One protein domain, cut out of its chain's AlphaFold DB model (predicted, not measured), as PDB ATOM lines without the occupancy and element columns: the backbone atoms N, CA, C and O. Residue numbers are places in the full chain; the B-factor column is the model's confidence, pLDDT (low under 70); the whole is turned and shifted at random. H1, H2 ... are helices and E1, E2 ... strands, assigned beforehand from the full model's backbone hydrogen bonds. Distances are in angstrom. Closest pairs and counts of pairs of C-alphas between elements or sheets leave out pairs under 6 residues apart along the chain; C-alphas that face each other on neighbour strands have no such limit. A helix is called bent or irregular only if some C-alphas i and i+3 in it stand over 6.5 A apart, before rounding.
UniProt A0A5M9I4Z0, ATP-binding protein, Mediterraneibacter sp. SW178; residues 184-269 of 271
ATOM      1  N   ASN A 184      80.691  38.495  41.107       91.44
ATOM      2  CA  ASN A 184      80.964  39.817  41.662       91.44
ATOM      3  C   ASN A 184      79.810  40.303  42.543       91.44
ATOM      4  O   ASN A 184      78.755  40.703  42.048       91.44
ATOM      5  N   ASP A 185      80.068  40.425  43.842       92.81
ATOM      6  CA  ASP A 185      79.192  41.166  44.745       92.81
ATOM      7  C   ASP A 185      79.570  42.656  44.718       92.81
ATOM      8  O   ASP A 185      80.677  43.046  45.102       92.81
ATOM      9  N   ILE A 186      78.655  43.510  44.240       94.00
ATOM     10  CA  ILE A 186      78.903  44.945  44.036       94.00
ATOM     11  C   ILE A 186      78.083  45.781  45.017       94.00
ATOM     12  O   ILE A 186      76.852  45.767  45.010       94.00
ATOM     13  N   PHE A 187      78.778  46.595  45.804       93.12
ATOM     14  CA  PHE A 187      78.192  47.536  46.755       93.12
ATOM     15  C   PHE A 187      78.657  48.963  46.465       93.12
ATOM     16  O   PHE A 187      79.619  49.173  45.736       93.12
ATOM     17  N   TYR A 188      78.016  49.953  47.082       89.88
ATOM     18  CA  TYR A 188      78.542  51.315  47.174       89.88
ATOM     19  C   TYR A 188      78.851  51.633  48.639       89.88
ATOM     20  O   TYR A 188      78.292  51.013  49.549       89.88
ATOM     21  N   TRP A 189      79.716  52.614  48.891       90.44
ATOM     22  CA  TRP A 189      80.006  53.058  50.255       90.44
ATOM     23  C   TRP A 189      79.896  54.569  50.389       90.44
ATOM     24  O   TRP A 189      80.396  55.320  49.558       90.44
ATOM     25  N   SER A 190      79.295  55.018  51.488       88.75
ATOM     26  CA  SER A 190      79.239  56.428  51.870       88.75
ATOM     27  C   SER A 190      79.599  56.583  53.343       88.75
ATOM     28  O   SER A 190      79.079  55.852  54.188       88.75
ATOM     29  N   ALA A 191      80.437  57.563  53.672       85.31
ATOM     30  CA  ALA A 191      80.705  57.930  55.057       85.31
ATOM     31  C   ALA A 191      79.422  58.425  55.751       85.31
ATOM     32  O   ALA A 191      78.643  59.166  55.155       85.31
ATOM     33  N   GLU A 192      79.244  58.116  57.040       80.12
ATOM     34  CA  GLU A 192      78.058  58.523  57.824       80.12
ATOM     35  C   GLU A 192      77.777  60.032  57.782       80.12
ATOM     36  O   GLU A 192      76.627  60.463  57.793       80.12
ATOM     37  N   ARG A 193      78.835  60.849  57.716       79.25
ATOM     38  CA  ARG A 193      78.747  62.318  57.665       79.25
ATOM     39  C   ARG A 193      78.798  62.887  56.243       79.25
ATOM     40  O   ARG A 193      78.976  64.091  56.093       79.25
ATOM     41  N   GLY A 194      78.709  62.048  55.208       74.50
ATOM     42  CA  GLY A 194      78.787  62.471  53.802       74.50
ATOM     43  C   GLY A 194      80.147  63.048  53.394       74.50
ATOM     44  O   GLY A 194      80.246  63.776  52.417       74.50
ATOM     45  N   THR A 195      81.209  62.767  54.155       78.19
ATOM     46  CA  THR A 195      82.556  63.324  53.933       78.19
ATOM     47  C   THR A 195      83.359  62.590  52.858       78.19
ATOM     48  O   THR A 195      84.513  62.936  52.617       78.19
ATOM     49  N   GLY A 196      82.797  61.541  52.264       82.62
ATOM     50  CA  GLY A 196      83.444  60.735  51.240       82.62
ATOM     51  C   GLY A 196      82.556  59.576  50.811       82.62
ATOM     52  O   GLY A 196      81.777  59.050  51.608       82.62
ATOM     53  N   GLU A 197      82.703  59.192  49.552       88.06
ATOM     54  CA  GLU A 197      81.951  58.132  48.889       88.06
ATOM     55  C   GLU A 197      82.938  57.302  48.066       88.06
ATOM     56  O   GLU A 197      83.949  57.842  47.610       88.06
ATOM     57  N   ILE A 198      82.670  56.005  47.935       92.06
ATOM     58  CA  ILE A 198      83.359  55.103  47.009       92.06
ATOM     59  C   ILE A 198      82.306  54.592  46.036       92.06
ATOM     60  O   ILE A 198      81.270  54.087  46.483       92.06
ATOM     61  N   ASP A 199      82.582  54.724  44.739       92.19
ATOM     62  CA  ASP A 199      81.625  54.388  43.682       92.19
ATOM     63  C   ASP A 199      81.232  52.915  43.738       92.19
ATOM     64  O   ASP A 199      80.041  52.608  43.784       92.19
ATOM     65  N   PHE A 200      82.226  52.022  43.814       95.19
ATOM     66  CA  PHE A 200      81.985  50.590  43.954       95.19
ATOM     67  C   PHE A 200      82.921  49.937  44.974       95.19
ATOM     68  O   PHE A 200      84.121  50.194  45.008       95.19
ATOM     69  N   LEU A 201      82.381  49.038  45.787       94.75
ATOM     70  CA  LEU A 201      83.120  48.008  46.505       94.75
ATOM     71  C   LEU A 201      82.780  46.687  45.840       94.75
ATOM     72  O   LEU A 201      81.628  46.264  45.897       94.75
ATOM     73  N   VAL A 202      83.770  46.067  45.207       94.19
ATOM     74  CA  VAL A 202      83.584  44.779  44.540       94.19
ATOM     75  C   VAL A 202      84.228  43.700  45.388       94.19
ATOM     76  O   VAL A 202      85.426  43.768  45.679       94.19
ATOM     77  N   GLN A 203      83.423  42.730  45.796       90.38
ATOM     78  CA  GLN A 203      83.878  41.512  46.438       90.38
ATOM     79  C   GLN A 203      83.919  40.386  45.398       90.38
ATOM     80  O   GLN A 203      82.933  40.135  44.713       90.38
ATOM     81  N   MET A 204      85.081  39.743  45.282       85.31
ATOM     82  CA  MET A 204      85.333  38.575  44.438       85.31
ATOM     83  C   MET A 204      85.955  37.498  45.323       85.31
ATOM     84  O   MET A 204      87.091  37.662  45.779       85.31
ATOM     85  N   ASP A 205      85.218  36.426  45.604       80.81
ATOM     86  CA  ASP A 205      85.596  35.404  46.587       80.81
ATOM     87  C   ASP A 205      86.021  36.019  47.947       80.81
ATOM     88  O   ASP A 205      85.219  36.605  48.679       80.81
ATOM     89  N   ASP A 206      87.309  35.885  48.286       82.19
ATOM     90  CA  ASP A 206      87.964  36.352  49.506       82.19
ATOM     91  C   ASP A 206      88.597  37.750  49.374       82.19
ATOM     92  O   ASP A 206      89.172  38.268  50.335       82.19
ATOM     93  N   LYS A 207      88.495  38.385  48.200       83.06
ATOM     94  CA  LYS A 207      89.055  39.713  47.927       83.06
ATOM     95  C   LYS A 207      87.967  40.772  47.889       83.06
ATOM     96  O   LYS A 207      86.929  40.599  47.266       83.06
ATOM     97  N   ILE A 208      88.257  41.916  48.500       89.75
ATOM     98  CA  ILE A 208      87.437  43.123  48.399       89.75
ATOM     99  C   ILE A 208      88.318  44.231  47.832       89.75
ATOM    100  O   ILE A 208      89.406  44.496  48.353       89.75
ATOM    101  N   GLY A 209      87.851  44.877  46.768       91.88
ATOM    102  CA  GLY A 209      88.555  45.963  46.100       91.88
ATOM    103  C   GLY A 209      87.671  47.201  45.962       91.88
ATOM    104  O   GLY A 209      86.639  47.125  45.291       91.88
ATOM    105  N   PRO A 210      88.032  48.343  46.578       95.44
ATOM    106  CA  PRO A 210      87.343  49.597  46.321       95.44
ATOM    107  C   PRO A 210      87.727  50.137  44.941       95.44
ATOM    108  O   PRO A 210      88.909  50.177  44.592       95.44
ATOM    109  N   ILE A 211      86.725  50.578  44.187       95.81
ATOM    110  CA  ILE A 211      86.855  51.147  42.850       95.81
ATOM    111  C   ILE A 211      86.346  52.585  42.868       95.81
ATOM    112  O   ILE A 211      85.197  52.852  43.220       95.81
ATOM    113  N   GLU A 212      87.206  53.501  42.442       95.19
ATOM    114  CA  GLU A 212      86.851  54.888  42.140       95.19
ATOM    115  C   GLU A 212      86.794  55.080  40.622       95.19
ATOM    116  O   GLU A 212      87.751  54.745  39.912       95.19
ATOM    117  N   VAL A 213      85.714  55.670  40.118       93.94
ATOM    118  CA  VAL A 213      85.528  55.943  38.692       93.94
ATOM    119  C   VAL A 213      85.836  57.403  38.379       93.94
ATOM    120  O   VAL A 213      85.371  58.329  39.042       93.94
ATOM    121  N   LYS A 214      86.630  57.638  37.331       90.38
ATOM    122  CA  LYS A 214      86.927  58.980  36.820       90.38
ATOM    123  C   LYS A 214      86.669  59.046  35.323       90.38
ATOM    124  O   LYS A 214      87.374  58.436  34.526       90.38
ATOM    125  N   ALA A 215      85.685  59.855  34.941       80.25
ATOM    126  CA  ALA A 215      85.370  60.140  33.542       80.25
ATOM    127  C   ALA A 215      86.471  60.940  32.817       80.25
ATOM    128  O   ALA A 215      86.532  60.960  31.585       80.25
ATOM    129  N   GLU A 216      87.341  61.611  33.574       73.56
ATOM    130  CA  GLU A 216      88.411  62.463  33.059       73.56
ATOM    131  C   GLU A 216      89.792  61.985  33.510       73.56
ATOM    132  O   GLU A 216      89.930  61.125  34.378       73.56
ATOM    133  N   GLU A 217      90.839  62.595  32.956       65.38
ATOM    134  CA  GLU A 217      92.219  62.402  33.414       65.38
ATOM    135  C   GLU A 217      92.536  63.220  34.687       65.38
ATOM    136  O   GLU A 217      93.688  63.295  35.105       65.38
ATOM    137  N   ASN A 218      91.541  63.821  35.356       66.12
ATOM    138  CA  ASN A 218      91.734  64.361  36.703       66.12
ATOM    139  C   ASN A 218      91.730  63.215  37.726       66.12
ATOM    140  O   ASN A 218      90.697  62.710  38.162       66.12
ATOM    141  N   LEU A 219      92.937  62.803  38.092       68.88
ATOM    142  CA  LEU A 219      93.223  61.565  38.807       68.88
ATOM    143  C   LEU A 219      93.150  61.675  40.344       68.88
ATOM    144  O   LEU A 219      93.561  60.747  41.046       68.88
ATOM    145  N   GLN A 220      92.653  62.780  40.907       76.62
ATOM    146  CA  GLN A 220      92.539  62.904  42.364       76.62
ATOM    147  C   GLN A 220      91.493  61.925  42.923       76.62
ATOM    148  O   GLN A 220      90.310  62.026  42.615       76.62
ATOM    149  N   ALA A 221      91.925  61.010  43.794       81.75
ATOM    150  CA  ALA A 221      91.079  60.006  44.448       81.75
ATOM    151  C   ALA A 221      91.215  60.113  45.980       81.75
ATOM    152  O   ALA A 221      91.715  59.214  46.654       81.75
ATOM    153  N   LYS A 222      90.858  61.284  46.531       88.50
ATOM    154  CA  LYS A 222      91.017  61.587  47.968       88.50
ATOM    155  C   LYS A 222      90.143  60.681  48.842       88.50
ATOM    156  O   LYS A 222      90.652  60.143  49.822       88.50
ATOM    157  N   SER A 223      88.876  60.486  48.465       89.44
ATOM    158  CA  SER A 223      87.938  59.597  49.165       89.44
ATOM    159  C   SER A 223      88.447  58.158  49.176       89.44
ATOM    160  O   SER A 223      88.574  57.574  50.251       89.44
ATOM    161  N   LEU A 224      88.862  57.644  48.011       93.31
ATOM    162  CA  LEU A 224      89.507  56.336  47.892       93.31
ATOM    163  C   LEU A 224      90.729  56.212  48.802       93.31
ATOM    164  O   LEU A 224      90.824  55.257  49.561       93.31
ATOM    165  N   ARG A 225      91.638  57.193  48.797       92.81
ATOM    166  CA  ARG A 225      92.835  57.152  49.650       92.81
ATOM    167  C   ARG A 225      92.484  57.078  51.136       92.81
ATOM    168  O   ARG A 225      93.071  56.274  51.854       92.81
ATOM    169  N   ILE A 226      91.532  57.895  51.592       91.81
ATOM    170  CA  ILE A 226      91.061  57.878  52.986       91.81
ATOM    171  C   ILE A 226      90.457  56.511  53.322       91.81
ATOM    172  O   ILE A 226      90.751  55.958  54.380       91.81
ATOM    173  N   PHE A 227      89.645  55.948  52.426       93.25
ATOM    174  CA  PHE A 227      89.036  54.635  52.608       93.25
ATOM    175  C   PHE A 227      90.090  53.525  52.706       93.25
ATOM    176  O   PHE A 227      90.068  52.733  53.647       93.25
ATOM    177  N   VAL A 228      91.051  53.513  51.779       93.88
ATOM    178  CA  VAL A 228      92.155  52.545  51.740       93.88
ATOM    179  C   VAL A 228      92.970  52.589  53.026       93.88
ATOM    180  O   VAL A 228      93.227  51.545  53.613       93.88
ATOM    181  N   GLN A 229      93.314  53.786  53.507       92.69
ATOM    182  CA  GLN A 229      94.048  53.959  54.763       92.69
ATOM    183  C   GLN A 229      93.226  53.530  55.983       92.69
ATOM    184  O   GLN A 229      93.758  52.890  56.886       92.69
ATOM    185  N   LYS A 230      91.931  53.862  56.014       92.81
ATOM    186  CA  LYS A 230      91.044  53.544  57.140       92.81
ATOM    187  C   LYS A 230      90.842  52.038  57.315       92.81
ATOM    188  O   LYS A 230      90.791  51.574  58.451       92.81
ATOM    189  N   TYR A 231      90.699  51.300  56.215       92.62
ATOM    190  CA  TYR A 231      90.382  49.867  56.235       92.62
ATOM    191  C   TYR A 231      91.553  48.964  55.823       92.62
ATOM    192  O   TYR A 231      91.380  47.754  55.733       92.62
ATOM    193  N   ASN A 232      92.745  49.533  55.609       91.25
ATOM    194  CA  ASN A 232      93.957  48.822  55.196       91.25
ATOM    195  C   ASN A 232      93.748  47.946  53.941       91.25
ATOM    196  O   ASN A 232      94.115  46.768  53.902       91.25
ATOM    197  N   MET A 233      93.105  48.523  52.922       90.69
ATOM    198  CA  MET A 233      92.757  47.811  51.689       90.69
ATOM    199  C   MET A 233      93.988  47.568  50.813       90.69
ATOM    200  O   MET A 233      94.785  48.475  50.598       90.69
ATOM    201  N   LYS A 234      94.100  46.360  50.251       86.56
ATOM    202  CA  LYS A 234      95.239  45.958  49.405       86.56
ATOM    203  C   LYS A 234      94.991  46.101  47.901       86.56
ATOM    204  O   LYS A 234      95.935  46.300  47.150       86.56
ATOM    205  N   TYR A 235      93.736  46.006  47.469       88.12
ATOM    206  CA  TYR A 235      93.362  45.892  46.052       88.12
ATOM    207  C   TYR A 235      92.533  47.094  45.595       88.12
ATOM    208  O   TYR A 235      91.430  46.952  45.079       88.12
ATOM    209  N   ALA A 236      93.018  48.306  45.868       94.19
ATOM    210  CA  ALA A 236      92.312  49.516  45.465       94.19
ATOM    211  C   ALA A 236      92.536  49.817  43.983       94.19
ATOM    212  O   ALA A 236      93.673  49.829  43.507       94.19
ATOM    213  N   VAL A 237      91.457  50.126  43.270       95.19
ATOM    214  CA  VAL A 237      91.491  50.451  41.847       95.19
ATOM    215  C   VAL A 237      90.901  51.834  41.620       95.19
ATOM    216  O   VAL A 237      89.855  52.198  42.149       95.19
ATOM    217  N   ARG A 238      91.565  52.626  40.786       95.62
ATOM    218  CA  ARG A 238      90.953  53.794  40.153       95.62
ATOM    219  C   ARG A 238      90.830  53.498  38.674       95.62
ATOM    220  O   ARG A 238      91.840  53.200  38.044       95.62
ATOM    221  N   THR A 239      89.644  53.631  38.096       95.81
ATOM    222  CA  THR A 239      89.479  53.505  36.646       95.81
ATOM    223  C   THR A 239      89.295  54.862  35.975       95.81
ATOM    224  O   THR A 239      88.534  55.701  36.455       95.81
ATOM    225  N   SER A 240      90.061  55.125  34.913       94.06
ATOM    226  CA  SER A 240      90.063  56.419  34.214       94.06
ATOM    227  C   SER A 240      90.506  56.308  32.754       94.06
ATOM    228  O   SER A 240      90.935  55.252  32.305       94.06
ATOM    229  N   MET A 241      90.466  57.407  31.995       90.50
ATOM    230  CA  MET A 241      91.037  57.438  30.637       90.50
ATOM    231  C   MET A 241      92.576  57.392  30.611       90.50
ATOM    232  O   MET A 241      93.151  57.306  29.529       90.50
ATOM    233  N   SER A 242      93.256  57.460  31.762       92.19
ATOM    234  CA  SER A 242      94.718  57.346  31.841       92.19
ATOM    235  C   SER A 242      95.204  55.905  31.690       92.19
ATOM    236  O   SER A 242      94.457  54.960  31.933       92.19
ATOM    237  N   ASP A 243      96.476  55.753  31.321       93.88
ATOM    238  CA  ASP A 243      97.107  54.445  31.138       93.88
ATOM    239  C   ASP A 243      97.239  53.658  32.440       93.88
ATOM    240  O   ASP A 243      97.133  54.204  33.545       93.88
ATOM    241  N   TYR A 244      97.489  52.359  32.292       95.12
ATOM    242  CA  TYR A 244      97.751  51.483  33.418       95.12
ATOM    243  C   TYR A 244      98.923  52.008  34.245       95.12
ATOM    244  O   TYR A 244      99.956  52.413  33.705       95.12
ATOM    245  N   ARG A 245      98.753  52.035  35.566       93.75
ATOM    246  CA  ARG A 245      99.816  52.450  36.481       93.75
ATOM    247  C   ARG A 245      99.616  51.828  37.844       93.75
ATOM    248  O   ARG A 245      98.651  52.156  38.528       93.75
ATOM    249  N   GLU A 246     100.581  51.035  38.272       93.00
ATOM    250  CA  GLU A 246     100.666  50.595  39.658       93.00
ATOM    251  C   GLU A 246     101.272  51.694  40.528       93.00
ATOM    252  O   GLU A 246     102.234  52.372  40.158       93.00
ATOM    253  N   GLN A 247     100.664  51.909  41.686       90.50
ATOM    254  CA  GLN A 247     101.141  52.800  42.731       90.50
ATOM    255  C   GLN A 247     101.135  52.026  44.049       90.50
ATOM    256  O   GLN A 247     100.469  51.006  44.174       90.50
ATOM    257  N   GLU A 248     101.829  52.545  45.060       89.62
ATOM    258  CA  GLU A 248     101.992  51.871  46.356       89.62
ATOM    259  C   GLU A 248     100.669  51.428  47.009       89.62
ATOM    260  O   GLU A 248     100.615  50.393  47.661       89.62
ATOM    261  N   TRP A 249      99.599  52.208  46.839       91.31
ATOM    262  CA  TRP A 249      98.327  52.004  47.539       91.31
ATOM    263  C   TRP A 249      97.135  51.731  46.612       91.31
ATOM    264  O   TRP A 249      96.033  51.506  47.107       91.31
ATOM    265  N   MET A 250      97.318  51.812  45.291       93.56
ATOM    266  CA  MET A 250      96.257  51.561  44.312       93.56
ATOM    267  C   MET A 250      96.820  51.302  42.917       93.56
ATOM    268  O   MET A 250      97.947  51.694  42.608       93.56
ATOM    269  N   VAL A 251      95.978  50.780  42.032       94.44
ATOM    270  CA  VAL A 251      96.283  50.652  40.606       94.44
ATOM    271  C   VAL A 251      95.324  51.491  39.772       94.44
ATOM    272  O   VAL A 251      94.111  51.487  39.987       94.44
ATOM    273  N   ASN A 252      95.863  52.234  38.806       95.00
ATOM    274  CA  ASN A 252      95.054  52.863  37.775       95.00
ATOM    275  C   ASN A 252      94.761  51.857  36.665       95.00
ATOM    276  O   ASN A 252      95.685  51.423  35.987       95.00
ATOM    277  N   PHE A 253      93.487  51.560  36.442       94.88
ATOM    278  CA  PHE A 253      93.007  50.770  35.314       94.88
ATOM    279  C   PHE A 253      92.485  51.700  34.215       94.88
ATOM    280  O   PHE A 253      91.612  52.527  34.491       94.88
ATOM    281  N   PRO A 254      92.936  51.577  32.958       94.94
ATOM    282  CA  PRO A 254      92.272  52.275  31.868       94.94
ATOM    283  C   PRO A 254      90.792  51.874  31.785       94.94
ATOM    284  O   PRO A 254      90.461  50.699  31.933       94.94
ATOM    285  N   LEU A 255      89.889  52.818  31.508       94.94
ATOM    286  CA  LEU A 255      88.443  52.558  31.420       94.94
ATOM    287  C   LEU A 255      88.109  51.475  30.394       94.94
ATOM    288  O   LEU A 255      87.235  50.645  30.613       94.94
ATOM    289  N   TYR A 256      88.834  51.446  29.280       94.94
ATOM    290  CA  TYR A 256      88.662  50.423  28.251       94.94
ATOM    291  C   TYR A 256      89.124  49.020  28.687       94.94
ATOM    292  O   TYR A 256      88.854  48.060  27.978       94.94
ATOM    293  N   TYR A 257      89.820  48.905  29.822       96.25
ATOM    294  CA  TYR A 257      90.372  47.663  30.363       96.25
ATOM    295  C   TYR A 257      89.626  47.169  31.618       96.25
ATOM    296  O   TYR A 257      89.915  46.094  32.131       96.25
ATOM    297  N   ILE A 258      88.638  47.914  32.130       95.94
ATOM    298  CA  ILE A 258      87.953  47.568  33.389       95.94
ATOM    299  C   ILE A 258      87.233  46.208  33.353       95.94
ATOM    300  O   ILE A 258      87.135  45.547  34.379       95.94
ATOM    301  N   GLY A 259      86.803  45.748  32.173       94.69
ATOM    302  CA  GLY A 259      86.218  44.411  31.996       94.69
ATOM    303  C   GLY A 259      87.199  43.252  32.225       94.69
ATOM    304  O   GLY A 259      86.785  42.102  32.220       94.69
ATOM    305  N   ASN A 260      88.491  43.528  32.424       93.88
ATOM    306  CA  ASN A 260      89.513  42.539  32.772       93.88
ATOM    307  C   ASN A 260      89.837  42.524  34.281       93.88
ATOM    308  O   ASN A 260      90.806  41.887  34.696       93.88
ATOM    309  N   LEU A 261      89.056  43.220  35.119       92.62
ATOM    310  CA  LEU A 261      89.334  43.337  36.553       92.62
ATOM    311  C   LEU A 261      89.357  41.980  37.272       92.62
ATOM    312  O   LEU A 261      90.258  41.741  38.074       92.62
ATOM    313  N   ASN A 262      88.411  41.086  36.963       90.12
ATOM    314  CA  ASN A 262      88.343  39.753  37.569       90.12
ATOM    315  C   ASN A 262      89.628  38.956  37.305       90.12
ATOM    316  O   ASN A 262      90.220  38.420  38.241       90.12
ATOM    317  N   GLN A 263      90.109  38.957  36.057       89.06
ATOM    318  CA  GLN A 263      91.371  38.311  35.684       89.06
ATOM    319  C   GLN A 263      92.542  38.882  36.494       89.06
ATOM    320  O   GLN A 263      93.305  38.138  37.099       89.06
ATOM    321  N   TYR A 264      92.633  40.209  36.594       87.12
ATOM    322  CA  TYR A 264      93.680  40.862  37.378       87.12
ATOM    323  C   TYR A 264      93.652  40.478  38.871       87.12
ATOM    324  O   TYR A 264      94.694  40.216  39.482       87.12
ATOM    325  N   TYR A 265      92.471  40.410  39.492       85.88
ATOM    326  CA  TYR A 265      92.360  39.956  40.881       85.88
ATOM    327  C   TYR A 265      92.689  38.471  41.043       85.88
ATOM    328  O   TYR A 265      93.232  38.092  42.081       85.88
ATOM    329  N   GLN A 266      92.431  37.630  40.046       83.56
ATOM    330  CA  GLN A 266      92.852  36.231  40.080       83.56
ATOM    331  C   GLN A 266      94.375  36.099  39.979       83.56
ATOM    332  O   GLN A 266      94.974  35.411  40.803       83.56
ATOM    333  N   ASP A 267      95.023  36.820  39.065       82.38
ATOM    334  CA  ASP A 267      96.477  36.743  38.864       82.38
ATOM    335  C   ASP A 267      97.247  37.209  40.112       82.38
ATOM    336  O   ASP A 267      98.166  36.543  40.596       82.38
ATOM    337  N   THR A 268      96.777  38.290  40.741       72.12
ATOM    338  CA  THR A 268      97.324  38.796  42.015       72.12
ATOM    339  C   THR A 268      97.014  37.902  43.225       72.12
ATOM    340  O   THR A 268      97.372  38.242  44.350       72.12
ATOM    341  N   LYS A 269      96.260  36.801  43.077       54.81
ATOM    342  CA  LYS A 269      96.051  35.795  44.145       54.81
ATOM    343  C   LYS A 269      97.241  34.839  44.246       54.81
ATOM    344  O   LYS A 269      97.471  34.274  45.310       54.81
TER     345      LYS A 269
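Overview. This is residues 184 to 269 of the 271 residues of the protein "ATP-binding protein" of Mediterraneibacter sp. SW178 (UniProt A0A5M9I4Z0). A strongly twisted sheet of six strands makes the core, with H1 packed on one face and H2 on the opposite face, three layers in all. The loop between E1 and E2 lies far from the last residues of H2. The printed part has 86 residues, in the order E1 E2 E3 H1 E4 E5 E6 H2; the mixed sheet runs E1 E2 E3 E4 E6 E5. The class is mixed, helices and strands; the whole is compact, with a radius of gyration of the C-alphas of 12.2 A and spans of 35 by 31 by 22 A.

Arrangement. E1, residues 184 to 190, and E2, residues 197 to 204, form an antiparallel hairpin, with N 187 and O 201 within hydrogen-bond range at 2.9 A. E3, residues 207 to 213, forms a hairpin with E2, with N 202 and O 209 at 3.1 A, and completes a meander, each strand the antiparallel neighbour of the one before. H1, residues 222 to 231, is on the sheet at a height of 8.5 A, along E3 at 9 degrees on the local plane; their closest C-alphas, of Glu 212 and Leu 224, are 6.5 A apart. E4, residues 237 to 240, is parallel to E3, N 237 and O 210 at 2.9 A; E3, H1 and E4 are a strand-helix-strand unit, two parallel neighbour strands with a helix between, its crossover right-handed. E5, residues 245 to 247, and E6, residues 250 to 254, form a hairpin, N 247 and O 250 at 2.9 A. E6 is parallel to E4, N 238 and O 251 at 2.9 A. H2, residues 255 to 267, is on the opposite face from H1; its closest C-alphas to E4, of Leu 255 and Ser 240, are 5.0 A apart. H2 is irregular, with C-alphas 259 and 262 7.6 A apart. Every O i to N i+4 pair is within hydrogen-bond range in H1, but 4 of 9 in H2, where 8 of 10 O i to N i+3 pairs are.

Along the chain. E1 begins at C-alpha 184 (80.964, 39.817, 41.662) and is 19.6 A long; E2 is 20.3 A, E3 19.0 A and H2 19.2 A, ending at C-alpha 267 (96.477, 36.743, 38.864).

Size, cuts and confidence. The C-alphas farthest apart, of Arg 193 and Asp 267, are 36.4 A apart. The printed part has no cut, and no link is long. Residues 217 to 219 and 269 have pLDDT under 70.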